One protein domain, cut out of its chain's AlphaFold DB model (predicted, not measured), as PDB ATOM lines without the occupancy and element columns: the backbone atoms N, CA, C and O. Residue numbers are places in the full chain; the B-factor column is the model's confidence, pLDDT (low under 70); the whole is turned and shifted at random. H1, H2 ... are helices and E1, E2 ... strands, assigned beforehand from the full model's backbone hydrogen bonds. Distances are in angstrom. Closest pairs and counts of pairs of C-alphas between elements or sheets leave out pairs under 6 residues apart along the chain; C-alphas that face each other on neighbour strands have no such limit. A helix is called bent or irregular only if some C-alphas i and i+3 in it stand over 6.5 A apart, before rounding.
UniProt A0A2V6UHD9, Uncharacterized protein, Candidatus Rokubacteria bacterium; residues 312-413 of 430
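This is residues 312 to 413 of the 430 residues of an uncharacterized protein of Candidatus Rokubacteria bacterium (UniProt A0A2V6UHD9). A strongly twisted sheet of four strands has two helices, H1 and H4, over one face, and a third, H2, at the end from which the long hairpin of E1 and E2 starts. The tip of that hairpin runs past E3 at the other end, and the long axis goes from H2 to this tip. The printed part has 102 residues, with elements in the order H1 H2 E1 E2 H3 H4 E3 E4; the sheet runs E2 E1 E3 E4, antiparallel throughout, and the class is mixed, helices and strands. It is elongated, spanning 48 by 28 by 19 A, and only just loose, close to compact, with a radius of gyration of the C-alphas of 15.5 A.

The inner strands E1, residues 349 to 359, and E3, residues 396 to 402, are antiparallel neighbours, with N 352 and O 399 2.8 A apart, within hydrogen-bond range. E2, residues 362 to 372, is an edge strand and forms a hairpin with E1, with N 357 and O 364 at 2.9 A. E4, residues 405 to 412, is the other edge strand and forms a hairpin with E3, with N 398 and O 410 at 2.8 A. H1, residues 312 to 327, and H4, residues 383 to 391, are on the same face, making two layers, helices on one face of a sheet. H1 runs along the strands, at 16 degrees to E4 on the local plane and a height over the sheet of 10.2 A; its closest C-alphas to E4 are those of Leu 316 and Asn 408, 6.0 A. H4 runs across the strands, at 68 degrees to E3 on the local plane and a height of 9.8 A. H2, residues 335 to 348, only grazes the sheet with residues 342 to 348. H1 and H2 touch, about perpendicular at 76 degrees, the closest C-alphas being those of Leu 321 and Val 338, 6.2 A. H3, residues 377 to 381, touches H4 only at the corner, and only just, with 3 pairs of C-alphas within 8 A; the closest are those of Phe 379 and Trp 386, 5.5 A. E2, H3 H4 and E3 form a split strand-helix-strand unit, two strands running the same way with E1 between them, and its crossover is right-handed. Each O i to N i+4 pair is within hydrogen-bond range in H3 and H4; in H1 9 of 12 are, in H2 8 of 10.

H1 begins at C-alpha 312 (345.649, 347.663, 298.093) and is 24.3 A long; H2 is 20.6 A. Both are irregular, only just: C-alphas 316 and 319 are 6.8 A apart, 344 and 347 6.9 A. E1 is 29.7 A, E2 29.9 A, E3 20.1 A and E4 21.6 A, ending at C-alpha 412 (337.908, 355.781, 302.531).

The C-alphas farthest apart are those of Lys 336 and Ala 360, 49.4 A. The printed part has no cut and no long link. Mean pLDDT of the printed part is 92.0; residue 361 is under 70.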
ATOM      1  N   TRP A 312     345.550 346.651 297.047       89.25
ATOM      2  CA  TRP A 312     345.649 347.663 298.093       89.25
ATOM      3  C   TRP A 312     345.695 347.046 299.495       89.25
ATOM      4  O   TRP A 312     346.369 347.597 300.360       89.25
ATOM      5  N   CYS A 313     344.995 345.931 299.717       90.38
ATOM      6  CA  CYS A 313     344.945 345.239 301.000       90.38
ATOM      7  C   CYS A 313     346.232 344.435 301.221       90.38
ATOM      8  O   CYS A 313     346.817 344.494 302.302       90.38
ATOM      9  N   TRP A 314     346.753 343.803 300.163       90.75
ATOM     10  CA  TRP A 314     348.073 343.169 300.183       90.75
ATOM     11  C   TRP A 314     349.170 344.133 300.654       90.75
ATOM     12  O   TRP A 314     349.926 343.813 301.567       90.75
ATOM     13  N   ASN A 315     349.197 345.355 300.112       91.25
ATOM     14  CA  ASN A 315     350.185 346.372 300.489       91.25
ATOM     15  C   ASN A 315     350.119 346.776 301.975       91.25
ATOM     16  O   ASN A 315     351.105 347.272 302.519       91.25
ATOM     17  N   LEU A 316     348.972 346.586 302.636       93.25
ATOM     18  CA  LEU A 316     348.821 346.836 304.070       93.25
ATOM     19  C   LEU A 316     349.313 345.658 304.922       93.25
ATOM     20  O   LEU A 316     349.835 345.891 306.013       93.25
ATOM     21  N   LEU A 317     349.140 344.427 304.429       92.94
ATOM     22  CA  LEU A 317     349.447 343.174 305.126       92.94
ATOM     23  C   LEU A 317     350.900 342.727 304.954       92.94
ATOM     24  O   LEU A 317     351.503 342.243 305.908       92.94
ATOM     25  N   GLU A 318     351.489 342.893 303.770       93.25
ATOM     26  CA  GLU A 318     352.827 342.374 303.462       93.25
ATOM     27  C   GLU A 318     353.910 342.807 304.475       93.25
ATOM     28  O   GLU A 318     354.670 341.939 304.922       93.25
ATOM     29  N   PRO A 319     353.987 344.081 304.920       93.69
ATOM     30  CA  PRO A 319     354.974 344.486 305.923       93.69
ATOM     31  C   PRO A 319     354.805 343.756 307.261       93.69
ATOM     32  O   PRO A 319     355.791 343.453 307.932       93.69
ATOM     33  N   TYR A 320     353.561 343.457 307.641       95.06
ATOM     34  CA  TYR A 320     353.237 342.727 308.863       95.06
ATOM     35  C   TYR A 320     353.658 341.256 308.768       95.06
ATOM     36  O   TYR A 320     354.327 340.750 309.666       95.06
ATOM     37  N   LEU A 321     353.362 340.592 307.648       95.06
ATOM     38  CA  LEU A 321     353.745 339.194 307.418       95.06
ATOM     39  C   LEU A 321     355.266 339.015 307.398       95.06
ATOM     40  O   LEU A 321     355.801 338.092 308.008       95.06
ATOM     41  N   ARG A 322     355.983 339.932 306.736       93.62
ATOM     42  CA  ARG A 322     357.453 339.928 306.725       93.62
ATOM     43  C   ARG A 322     358.017 340.082 308.132       93.62
ATOM     44  O   ARG A 322     358.913 339.329 308.496       93.62
ATOM     45  N   ARG A 323     357.453 340.993 308.932       92.94
ATOM     46  CA  ARG A 323     357.851 341.180 310.333       92.94
ATOM     47  C   ARG A 323     357.605 339.928 311.174       92.94
ATOM     48  O   ARG A 323     358.492 339.542 311.925       92.94
ATOM     49  N   ASN A 324     356.459 339.265 311.020       93.06
ATOM     50  CA  ASN A 324     356.190 338.006 311.720       93.06
ATOM     51  C   ASN A 324     357.237 336.935 311.393       93.06
ATOM     52  O   ASN A 324     357.713 336.249 312.292       93.06
ATOM     53  N   LEU A 325     357.621 336.806 310.120       92.50
ATOM     54  CA  LEU A 325     358.636 335.846 309.686       92.50
ATOM     55  C   LEU A 325     360.019 336.174 310.256       92.50
ATOM     56  O   LEU A 325     360.686 335.281 310.774       92.50
ATOM     57  N   THR A 326     360.421 337.445 310.229       92.44
ATOM     58  CA  THR A 326     361.678 337.895 310.844       92.44
ATOM     59  C   THR A 326     361.695 337.612 312.347       92.44
ATOM     60  O   THR A 326     362.657 337.031 312.838       92.44
ATOM     61  N   ASN A 327     360.600 337.894 313.059       88.69
ATOM     62  CA  ASN A 327     360.475 337.607 314.494       88.69
ATOM     63  C   ASN A 327     360.537 336.104 314.824       88.69
ATOM     64  O   ASN A 327     360.819 335.730 315.957       88.69
ATOM     65  N   ARG A 328     360.264 335.232 313.845       89.38
ATOM     66  CA  ARG A 328     360.366 333.768 313.968       89.38
ATOM     67  C   ARG A 328     361.716 333.225 313.480       89.38
ATOM     68  O   ARG A 328     361.858 332.016 313.332       89.38
ATOM     69  N   GLY A 329     362.691 334.101 313.227       90.88
ATOM     70  CA  GLY A 329     364.056 333.736 312.842       90.88
ATOM     71  C   GLY A 329     364.297 333.614 311.334       90.88
ATOM     72  O   GLY A 329     365.358 333.155 310.922       90.88
ATOM     73  N   VAL A 330     363.351 334.021 310.480       91.12
ATOM     74  CA  VAL A 330     363.553 334.029 309.023       91.12
ATOM     75  C   VAL A 330     364.147 335.375 308.598       91.12
ATOM     76  O   VAL A 330     363.420 336.308 308.256       91.12
ATOM     77  N   GLU A 331     365.478 335.482 308.596       83.06
ATOM     78  CA  GLU A 331     366.204 336.738 308.319       83.06
ATOM     79  C   GLU A 331     365.911 337.340 306.934       83.06
ATOM     80  O   GLU A 331     365.830 338.557 306.775       83.06
ATOM     81  N   ARG A 332     365.736 336.495 305.908       88.69
ATOM     82  CA  ARG A 332     365.444 336.925 304.529       88.69
ATOM     83  C   ARG A 332     364.201 336.215 303.989       88.69
ATOM     84  O   ARG A 332     364.326 335.223 303.268       88.69
ATOM     85  N   PRO A 333     362.987 336.699 304.320       87.94
ATOM     86  CA  PRO A 333     361.745 336.077 303.881       87.94
ATOM     87  C   PRO A 333     361.635 336.027 302.354       87.94
ATOM     88  O   PRO A 333     361.538 337.058 301.679       87.94
ATOM     89  N   THR A 334     361.623 334.810 301.809       90.69
ATOM     90  CA  THR A 334     361.355 334.578 300.387       90.69
ATOM     91  C   THR A 334     359.882 334.853 300.077       90.69
ATOM     92  O   THR A 334     359.033 334.878 300.971       90.69
ATOM     93  N   ARG A 335     359.543 335.016 298.793       84.25
ATOM     94  CA  ARG A 335     358.142 335.169 298.359       84.25
ATOM     95  C   ARG A 335     357.265 334.001 298.823       84.25
ATOM     96  O   ARG A 335     356.138 334.230 299.241       84.25
ATOM     97  N   LYS A 336     357.797 332.776 298.769       86.69
ATOM     98  CA  LYS A 336     357.103 331.568 299.228       86.69
ATOM     99  C   LYS A 336     356.766 331.664 300.718       86.69
ATOM    100  O   LYS A 336     355.602 331.521 301.063       86.69
ATOM    101  N   HIS A 337     357.733 332.045 301.558       90.62
ATOM    102  CA  HIS A 337     357.504 332.202 303.000       90.62
ATOM    103  C   HIS A 337     356.422 333.244 303.311       90.62
ATOM    104  O   HIS A 337     355.581 333.024 304.173       90.62
ATOM    105  N   VAL A 338     356.415 334.378 302.598       89.75
ATOM    106  CA  VAL A 338     355.403 335.430 302.807       89.75
ATOM    107  C   VAL A 338     354.003 334.954 302.408       89.75
ATOM    108  O   VAL A 338     353.036 335.292 303.084       89.75
ATOM    109  N   LEU A 339     353.880 334.159 301.341       87.25
ATOM    110  CA  LEU A 339     352.598 333.583 300.922       87.25
ATOM    111  C   LEU A 339     352.109 332.484 301.876       87.25
ATOM    112  O   LEU A 339     350.917 332.420 302.157       87.25
ATOM    113  N   GLU A 340     353.010 331.657 302.405       88.75
ATOM    114  CA  GLU A 340     352.685 330.651 303.426       88.75
ATOM    115  C   GLU A 340     352.230 331.312 304.731       88.75
ATOM    116  O   GLU A 340     351.215 330.931 305.311       88.75
ATOM    117  N   GLU A 341     352.927 332.366 305.158       93.31
ATOM    118  CA  GLU A 341     352.533 333.150 306.325       93.31
ATOM    119  C   GLU A 341     351.208 333.884 306.092       93.31
ATOM    120  O   GLU A 341     350.384 333.950 306.998       93.31
ATOM    121  N   PHE A 342     350.959 334.388 304.877       92.44
ATOM    122  CA  PHE A 342     349.656 334.942 304.508       92.44
ATOM    123  C   PHE A 342     348.549 333.895 304.643       92.44
ATOM    124  O   PHE A 342     347.554 334.168 305.303       92.44
ATOM    125  N   ALA A 343     348.725 332.697 304.078       87.56
ATOM    126  CA  ALA A 343     347.737 331.622 304.168       87.56
ATOM    127  C   ALA A 343     347.451 331.212 305.622       87.56
ATOM    128  O   ALA A 343     346.320 330.873 305.955       87.56
ATOM    129  N   ARG A 344     348.464 331.295 306.494       92.12
ATOM    130  CA  ARG A 344     348.336 331.032 307.930       92.12
ATOM    131  C   ARG A 344     347.597 332.143 308.680       92.12
ATOM    132  O   ARG A 344     346.767 331.850 309.526       92.12
ATOM    133  N   VAL A 345     347.929 333.404 308.409       93.38
ATOM    134  CA  VAL A 345     347.423 334.574 309.152       93.38
ATOM    135  C   VAL A 345     346.042 335.002 308.668       93.38
ATOM    136  O   VAL A 345     345.206 335.404 309.469       93.38
ATOM    137  N   TRP A 346     345.793 334.944 307.358       93.19
ATOM    138  CA  TRP A 346     344.596 335.503 306.732       93.19
ATOM    139  C   TRP A 346     343.275 334.997 307.332       93.19
ATOM    140  O   TRP A 346     342.420 335.845 307.588       93.19
ATOM    141  N   PRO A 347     343.083 333.698 307.641       91.62
ATOM    142  CA  PRO A 347     341.847 333.210 308.261       91.62
ATOM    143  C   PRO A 347     341.518 333.853 309.619       91.62
ATOM    144  O   PRO A 347     340.354 333.940 309.990       91.62
ATOM    145  N   GLU A 348     342.528 334.340 310.342       92.88
ATOM    146  CA  GLU A 348     342.389 334.979 311.657       92.88
ATOM    147  C   GLU A 348     342.316 336.517 311.573       92.88
ATOM    148  O   GLU A 348     342.252 337.215 312.593       92.88
ATOM    149  N   VAL A 349     342.356 337.078 310.359       94.81
ATOM    150  CA  VAL A 349     342.282 338.526 310.151       94.81
ATOM    151  C   VAL A 349     340.838 339.011 310.220       94.81
ATOM    152  O   VAL A 349     339.936 338.444 309.606       94.81
ATOM    153  N   THR A 350     340.627 340.129 310.913       95.94
ATOM    154  CA  THR A 350     339.352 340.851 310.922       95.94
ATOM    155  C   THR A 350     339.500 342.255 310.349       95.94
ATOM    156  O   THR A 350     340.495 342.954 310.558       95.94
ATOM    157  N   VAL A 351     338.463 342.682 309.635       95.50
ATOM    158  CA  VAL A 351     338.312 344.015 309.060       95.50
ATOM    159  C   VAL A 351     337.281 344.773 309.883       95.50
ATOM    160  O   VAL A 351     336.101 344.447 309.853       95.50
ATOM    161  N   THR A 352     337.702 345.790 310.629       96.69
ATOM    162  CA  THR A 352     336.785 346.652 311.393       96.69
ATOM    163  C   THR A 352     336.643 347.998 310.695       96.69
ATOM    164  O   THR A 352     337.636 348.692 310.485       96.69
ATOM    165  N   LEU A 353     335.418 348.378 310.342       97.50
ATOM    166  CA  LEU A 353     335.110 349.638 309.675       97.50
ATOM    167  C   LEU A 353     334.374 350.575 310.636       97.50
ATOM    168  O   LEU A 353     333.374 350.201 311.249       97.50
ATOM    169  N   GLY A 354     334.851 351.811 310.741       96.94
ATOM    170  CA  GLY A 354     334.198 352.870 311.502       96.94
ATOM    171  C   GLY A 354     334.092 354.163 310.711       96.94
ATOM    172  O   GLY A 354     334.904 354.439 309.827       96.94
ATOM    173  N   VAL A 355     333.097 354.976 311.041       97.19
ATOM    174  CA  VAL A 355     332.915 356.314 310.474       97.19
ATOM    175  C   VAL A 355     333.421 357.382 311.440       97.19
ATOM    176  O   VAL A 355     333.247 357.281 312.656       97.19
ATOM    177  N   GLN A 356     334.076 358.405 310.894       95.12
ATOM    178  CA  GLN A 356     334.466 359.612 311.614       95.12
ATOM    179  C   GLN A 356     333.246 360.513 311.767       95.12
ATOM    180  O   GLN A 356     332.908 361.292 310.874       95.12
ATOM    181  N   GLU A 357     332.590 360.399 312.910       90.00
ATOM    182  CA  GLU A 357     331.419 361.185 313.249       90.00
ATOM    183  C   GLU A 357     331.835 362.473 313.978       90.00
ATOM    184  O   GLU A 357     332.570 362.417 314.974       90.00
ATOM    185  N   PRO A 358     331.350 363.648 313.541       85.06
ATOM    186  CA  PRO A 358     331.470 364.873 314.318       85.06
ATOM    187  C   PRO A 358     330.731 364.734 315.655       85.06
ATOM    188  O   PRO A 358     329.522 364.530 315.694       85.06
ATOM    189  N   TYR A 359     331.443 364.887 316.767       77.81
ATOM    190  CA  TYR A 359     330.873 364.747 318.102       77.81
ATOM    191  C   TYR A 359     331.438 365.793 319.054       77.81
ATOM    192  O   TYR A 359     332.644 365.873 319.258       77.81
ATOM    193  N   ALA A 360     330.559 366.604 319.653       78.31
ATOM    194  CA  ALA A 360     330.915 367.607 320.663       78.31
ATOM    195  C   ALA A 360     332.097 368.532 320.278       78.31
ATOM    196  O   ALA A 360     332.881 368.933 321.137       78.31
ATOM    197  N   GLY A 361     332.221 368.885 318.992       67.94
ATOM    198  CA  GLY A 361     333.308 369.733 318.480       67.94
ATOM    199  C   GLY A 361     334.632 369.004 318.213       67.94
ATOM    200  O   GLY A 361     335.624 369.659 317.914       67.94
ATOM    201  N   THR A 362     334.652 367.672 318.301       79.50
ATOM    202  CA  THR A 362     335.761 366.796 317.892       79.50
ATOM    203  C   THR A 362     335.259 365.706 316.931       79.50
ATOM    204  O   THR A 362     334.113 365.743 316.482       79.50
ATOM    205  N   ILE A 363     336.116 364.746 316.589       83.19
ATOM    206  CA  ILE A 363     335.779 363.540 315.829       83.19
ATOM    207  C   ILE A 363     335.739 362.362 316.805       83.19
ATOM    208  O   ILE A 363     336.688 362.155 317.561       83.19
ATOM    209  N   ARG A 364     334.666 361.570 316.764       88.12
ATOM    210  CA  ARG A 364     334.627 360.226 317.355       88.12
ATOM    211  C   ARG A 364     334.579 359.181 316.248       88.12
ATOM    212  O   ARG A 364     334.062 359.449 315.166       88.12
ATOM    213  N   PHE A 365     335.089 357.987 316.525       91.75
ATOM    214  CA  PHE A 365     334.868 356.840 315.651       91.75
ATOM    215  C   PHE A 365     333.628 356.092 316.119       91.75
ATOM    216  O   PHE A 365     333.585 355.601 317.245       91.75
ATOM    217  N   LYS A 366     332.624 356.018 315.249       94.31
ATOM    218  CA  LYS A 366     331.482 355.124 315.408       94.31
ATOM    219  C   LYS A 366     331.785 353.867 314.600       94.31
ATOM    220  O   LYS A 366     331.801 353.922 313.371       94.31
ATOM    221  N   TRP A 367     332.110 352.771 315.277       96.00
ATOM    222  CA  TRP A 367     332.342 351.481 314.628       96.00
ATOM    223  C   TRP A 367     331.020 350.952 314.083       96.00
ATOM    224  O   TRP A 367     329.999 351.070 314.751       96.00
ATOM    225  N   LEU A 368     331.021 350.458 312.848       96.50
ATOM    226  CA  LEU A 368     329.797 350.077 312.136       96.50
ATOM    227  C   LEU A 368     329.731 348.579 311.878       96.50
ATOM    228  O   LEU A 368     328.654 347.998 311.914       96.50
ATOM    229  N   VAL A 369     330.875 347.958 311.590       96.06
ATOM    230  CA  VAL A 369     330.938 346.535 311.269       96.06
ATOM    231  C   VAL A 369     332.339 345.987 311.515       96.06
ATOM    232  O   VAL A 369     333.340 346.684 311.318       96.06
ATOM    233  N   ARG A 370     332.399 344.723 311.930       95.69
ATOM    234  CA  ARG A 370     333.603 343.899 311.962       95.69
ATOM    235  C   ARG A 370     333.322 342.662 311.117       95.69
ATOM    236  O   ARG A 370     332.385 341.932 311.405       95.69
ATOM    237  N   LEU A 371     334.106 342.470 310.064       94.50
ATOM    238  CA  LEU A 371     333.999 341.337 309.150       94.50
ATOM    239  C   LEU A 371     335.192 340.402 309.378       94.50
ATOM    240  O   LEU A 371     336.324 340.897 309.430       94.50
ATOM    241  N   PRO A 372     334.994 339.080 309.494       94.19
ATOM    242  CA  PRO A 372     336.093 338.145 309.314       94.19
ATOM    243  C   PRO A 372     336.602 338.229 307.868       94.19
ATOM    244  O   PRO A 372     335.876 338.622 306.952       94.19
ATOM    245  N   SER A 373     337.863 337.870 307.652       91.31
ATOM    246  CA  SER A 373     338.498 337.911 306.330       91.31
ATOM    247  C   SER A 373     337.746 337.114 305.260       91.31
ATOM    248  O   SER A 373     337.714 337.541 304.106       91.31
ATOM    249  N   ALA A 374     337.095 336.011 305.648       88.69
ATOM    250  CA  ALA A 374     336.259 335.185 304.777       88.69
ATOM    251  C   ALA A 374     335.064 335.953 304.180       88.69
ATOM    252  O   ALA A 374     334.731 335.754 303.014       88.69
ATOM    253  N   ASP A 375     334.489 336.896 304.932       90.38
ATOM    254  CA  ASP A 375     333.299 337.659 304.522       90.38
ATOM    255  C   ASP A 375     333.655 339.019 303.902       90.38
ATOM    256  O   ASP A 375     332.791 339.769 303.440       90.38
ATOM    257  N   ALA A 376     334.943 339.371 303.885       89.75
ATOM    258  CA  ALA A 376     335.406 340.679 303.444       89.75
ATOM    259  C   ALA A 376     335.517 340.813 301.914       89.75
ATOM    260  O   ALA A 376     335.739 341.923 301.444       89.75
ATOM    261  N   GLY A 377     335.347 339.739 301.130       86.56
ATOM    262  CA  GLY A 377     335.610 339.717 299.679       86.56
ATOM    263  C   GLY A 377     334.985 340.886 298.907       86.56
ATOM    264  O   GLY A 377     335.707 341.719 298.363       86.56
ATOM    265  N   LEU A 378     333.656 341.037 298.982       87.38
ATOM    266  CA  LEU A 378     332.932 342.125 298.301       87.38
ATOM    267  C   LEU A 378     333.386 343.524 298.736       87.38
ATOM    268  O   LEU A 378     333.311 344.475 297.965       87.38
ATOM    269  N   PHE A 379     333.814 343.664 299.990       92.75
ATOM    270  CA  PHE A 379     334.343 344.923 300.500       92.75
ATOM    271  C   PHE A 379     335.773 345.179 299.994       92.75
ATOM    272  O   PHE A 379     336.149 346.321 299.753       92.75
ATOM    273  N   LEU A 380     336.590 344.138 299.845       90.62
ATOM    274  CA  LEU A 380     337.968 344.276 299.383       90.62
ATOM    275  C   LEU A 380     338.048 344.621 297.894       90.62
ATOM    276  O   LEU A 380     338.938 345.389 297.512       90.62
ATOM    277  N   ASP A 381     337.118 344.098 297.097       89.25
ATOM    278  CA  ASP A 381     337.050 344.321 295.651       89.25
ATOM    279  C   ASP A 381     336.693 345.772 295.302       89.25
ATOM    280  O   ASP A 381     337.393 346.405 294.510       89.25
ATOM    281  N   ASP A 382     335.661 346.327 295.946       92.62
ATOM    282  CA  ASP A 382     335.251 347.726 295.792       92.62
ATOM    283  C   ASP A 382     334.868 348.348 297.147       92.62
ATOM    284  O   ASP A 382     333.687 348.420 297.505       92.62
ATOM    285  N   PRO A 383     335.850 348.817 297.936       94.25
ATOM    286  CA  PRO A 383     335.580 349.322 299.275       94.25
ATOM    287  C   PRO A 383     334.731 350.592 299.262       94.25
ATOM    288  O   PRO A 383     333.871 350.750 300.125       94.25
ATOM    289  N   GLU A 384     334.932 351.508 298.309       94.31
ATOM    290  CA  GLU A 384     334.159 352.753 298.287       94.31
ATOM    291  C   GLU A 384     332.721 352.521 297.823       94.31
ATOM    292  O   GLU A 384     331.814 353.047 298.467       94.31
ATOM    293  N   GLY A 385     332.484 351.689 296.804       95.19
ATOM    294  CA  GLY A 385     331.128 351.314 296.401       95.19
ATOM    295  C   GLY A 385     330.407 350.488 297.466       95.19
ATOM    296  O   GLY A 385     329.252 350.776 297.789       95.19
ATOM    297  N   TRP A 386     331.094 349.536 298.107       96.62
ATOM    298  CA  TRP A 386     330.532 348.730 299.196       96.62
ATOM    299  C   TRP A 386     330.099 349.591 300.389       96.62
ATOM    300  O   TRP A 386     329.009 349.382 300.937       96.62
ATOM    301  N   ILE A 387     330.925 350.574 300.777       97.44
ATOM    302  CA  ILE A 387     330.601 351.530 301.846       97.44
ATOM    303  C   ILE A 387     329.473 352.459 301.394       97.44
ATOM    304  O   ILE A 387     328.501 352.618 302.131       97.44
ATOM    305  N   ALA A 388     329.567 353.046 300.197       95.94
ATOM    306  CA  ALA A 388     328.560 353.965 299.677       95.94
ATOM    307  C   ALA A 388     327.178 353.309 299.648       95.94
ATOM    308  O   ALA A 388     326.213 353.917 300.110       95.94
ATOM    309  N   ALA A 389     327.088 352.053 299.195       95.81
ATOM    310  CA  ALA A 389     325.848 351.290 299.094       95.81
ATOM    311  C   ALA A 389     325.177 351.026 300.453       95.81
ATOM    312  O   ALA A 389     323.951 351.089 300.533       95.81
ATOM    313  N   ARG A 390     325.956 350.787 301.518       95.19
ATOM    314  CA  ARG A 390     325.439 350.449 302.862       95.19
ATOM    315  C   ARG A 390     325.275 351.650 303.785       95.19
ATOM    316  O   ARG A 390     324.311 351.734 304.534       95.19
ATOM    317  N   TYR A 391     326.230 352.568 303.743       96.69
ATOM    318  CA  TYR A 391     326.401 353.619 304.743       96.69
ATOM    319  C   TYR A 391     326.348 355.028 304.152       96.69
ATOM    320  O   TYR A 391     326.335 356.003 304.906       96.69
ATOM    321  N   GLY A 392     326.266 355.158 302.825       95.56
ATOM    322  CA  GLY A 392     326.282 356.451 302.149       95.56
ATOM    323  C   GLY A 392     327.650 357.130 302.214       95.56
ATOM    324  O   GLY A 392     328.677 356.479 302.425       95.56
ATOM    325  N   GLY A 393     327.671 358.447 302.026       94.31
ATOM    326  CA  GLY A 393     328.914 359.213 302.040       94.31
ATOM    327  C   GLY A 393     329.437 359.512 303.445       94.31
ATOM    328  O   GLY A 393     328.724 359.477 304.451       94.31
ATOM    329  N   GLY A 394     330.732 359.814 303.534       94.50
ATOM    330  CA  GLY A 394     331.382 360.103 304.811       94.50
ATOM    331  C   GLY A 394     332.887 359.878 304.786       94.50
ATOM    332  O   GLY A 394     333.476 359.583 303.750       94.50
ATOM    333  N   LYS A 395     333.527 360.034 305.947       96.81
ATOM    334  CA  LYS A 395     334.941 359.692 306.148       96.81
ATOM    335  C   LYS A 395     335.016 358.411 306.964       96.81
ATOM    336  O   LYS A 395     334.709 358.427 308.152       96.81
ATOM    337  N   PHE A 396     335.440 357.324 306.341       97.56
ATOM    338  CA  PHE A 396     335.509 356.015 306.976       97.56
ATOM    339  C   PHE A 396     336.955 355.613 307.211       97.56
ATOM    340  O   PHE A 396     337.849 355.985 306.449       97.56
ATOM    341  N   LYS A 397     337.179 354.847 308.272       97.19
ATOM    342  CA  LYS A 397     338.459 354.245 308.614       97.19
ATOM    343  C   LYS A 397     338.266 352.749 308.777       97.19
ATOM    344  O   LYS A 397     337.447 352.300 309.576       97.19
ATOM    345  N   LEU A 398     339.047 352.006 308.019       96.62
ATOM    346  CA  LEU A 398     339.213 350.574 308.148       96.62
ATOM    347  C   LEU A 398     340.428 350.287 309.017       96.62
ATOM    348  O   LEU A 398     341.481 350.889 308.813       96.62
ATOM    349  N   ASN A 399     340.303 349.322 309.915       96.81
ATOM    350  CA  ASN A 399     341.400 348.724 310.658       96.81
ATOM    351  C   ASN A 399     341.455 347.223 310.359       96.81
ATOM    352  O   ASN A 399     340.437 346.539 310.451       96.81
ATOM    353  N   LEU A 400     342.648 346.720 310.048       96.44
ATOM    354  CA  LEU A 400     342.945 345.293 309.992       96.44
ATOM    355  C   LEU A 400     343.499 344.850 311.344       96.44
ATOM    356  O   LEU A 400     344.410 345.496 311.871       96.44
ATOM    357  N   HIS A 401     342.989 343.743 311.869       95.50
ATOM    358  CA  HIS A 401     343.538 343.086 313.052       95.50
ATOM    359  C   HIS A 401     343.828 341.620 312.754       95.50
ATOM    360  O   HIS A 401     343.110 341.010 311.974       95.50
ATOM    361  N   HIS A 402     344.852 341.063 313.391       94.06
ATOM    362  CA  HIS A 402     345.118 339.627 313.457       94.06
ATOM    363  C   HIS A 402     345.000 339.221 314.928       94.06
ATOM    364  O   HIS A 402     345.838 339.608 315.749       94.06
ATOM    365  N   GLY A 403     343.898 338.557 315.289       88.62
ATOM    366  CA  GLY A 403     343.481 338.451 316.689       88.62
ATOM    367  C   GLY A 403     343.373 339.836 317.345       88.62
ATOM    368  O   GLY A 403     342.706 340.731 316.825       88.62
ATOM    369  N   MET A 404     344.087 340.040 318.457       85.50
ATOM    370  CA  MET A 404     344.149 341.330 319.169       85.50
ATOM    371  C   MET A 404     345.200 342.303 318.605       85.50
ATOM    372  O   MET A 404     345.292 343.446 319.051       85.50
ATOM    373  N   HIS A 405     346.018 341.878 317.637       88.69
ATOM    374  CA  HIS A 405     347.085 342.711 317.093       88.69
ATOM    375  C   HIS A 405     346.553 343.637 316.007       88.69
ATOM    376  O   HIS A 405     346.081 343.182 314.966       88.69
ATOM    377  N   PHE A 406     346.693 344.946 316.211       93.69
ATOM    378  CA  PHE A 406     346.488 345.919 315.145       93.69
ATOM    379  C   PHE A 406     347.558 345.743 314.062       93.69
ATOM    380  O   PHE A 406     348.756 345.814 314.337       93.69
ATOM    381  N   VAL A 407     347.111 345.533 312.826       94.38
ATOM    382  CA  VAL A 407     347.985 345.307 311.674       94.38
ATOM    383  C   VAL A 407     348.215 346.614 310.926       94.38
ATOM    384  O   VAL A 407     349.351 347.069 310.794       94.38
ATOM    385  N   ASN A 408     347.143 347.219 310.408       96.25
ATOM    386  CA  ASN A 408     347.224 348.446 309.619       96.25
ATOM    387  C   ASN A 408     345.848 349.113 309.464       96.25
ATOM    388  O   ASN A 408     344.816 348.547 309.826       96.25
ATOM    389  N   THR A 409     345.818 350.314 308.890       96.25
ATOM    390  CA  THR A 409     344.589 351.072 308.646       96.25
ATOM    391  C   THR A 409     344.574 351.737 307.274       96.25
ATOM    392  O   THR A 409     345.614 352.076 306.713       96.25
ATOM    393  N   LYS A 410     343.373 351.967 306.741       96.06
ATOM    394  CA  LYS A 410     343.152 352.755 305.527       96.06
ATOM    395  C   LYS A 410     341.889 353.593 305.674       96.06
ATOM    396  O   LYS A 410     340.905 353.138 306.248       96.06
ATOM    397  N   ASN A 411     341.919 354.820 305.159       96.69
ATOM    398  CA  ASN A 411     340.739 355.680 305.119       96.69
ATOM    399  C   ASN A 411     340.071 355.610 303.741       96.69
ATOM    400  O   ASN A 411     340.767 355.529 302.729       96.69
ATOM    401  N   PHE A 412     338.747 355.716 303.729       96.25
ATOM    402  CA  PHE A 412     337.908 355.781 302.531       96.25
ATOM    403  C   PHE A 412     336.986 356.992 302.614       96.25
ATOM    404  O   PHE A 412     336.605 357.413 303.716       96.25
ATOM    405  N   LYS A 413     336.639 357.574 301.463       96.44
ATOM    406  CA  LYS A 413     335.777 358.760 301.426       96.44
ATOM    407  C   LYS A 413     334.754 358.674 300.286       96.44
ATOM    408  O   LYS A 413     334.805 359.509 299.381       96.44
TER     409      LYS A 413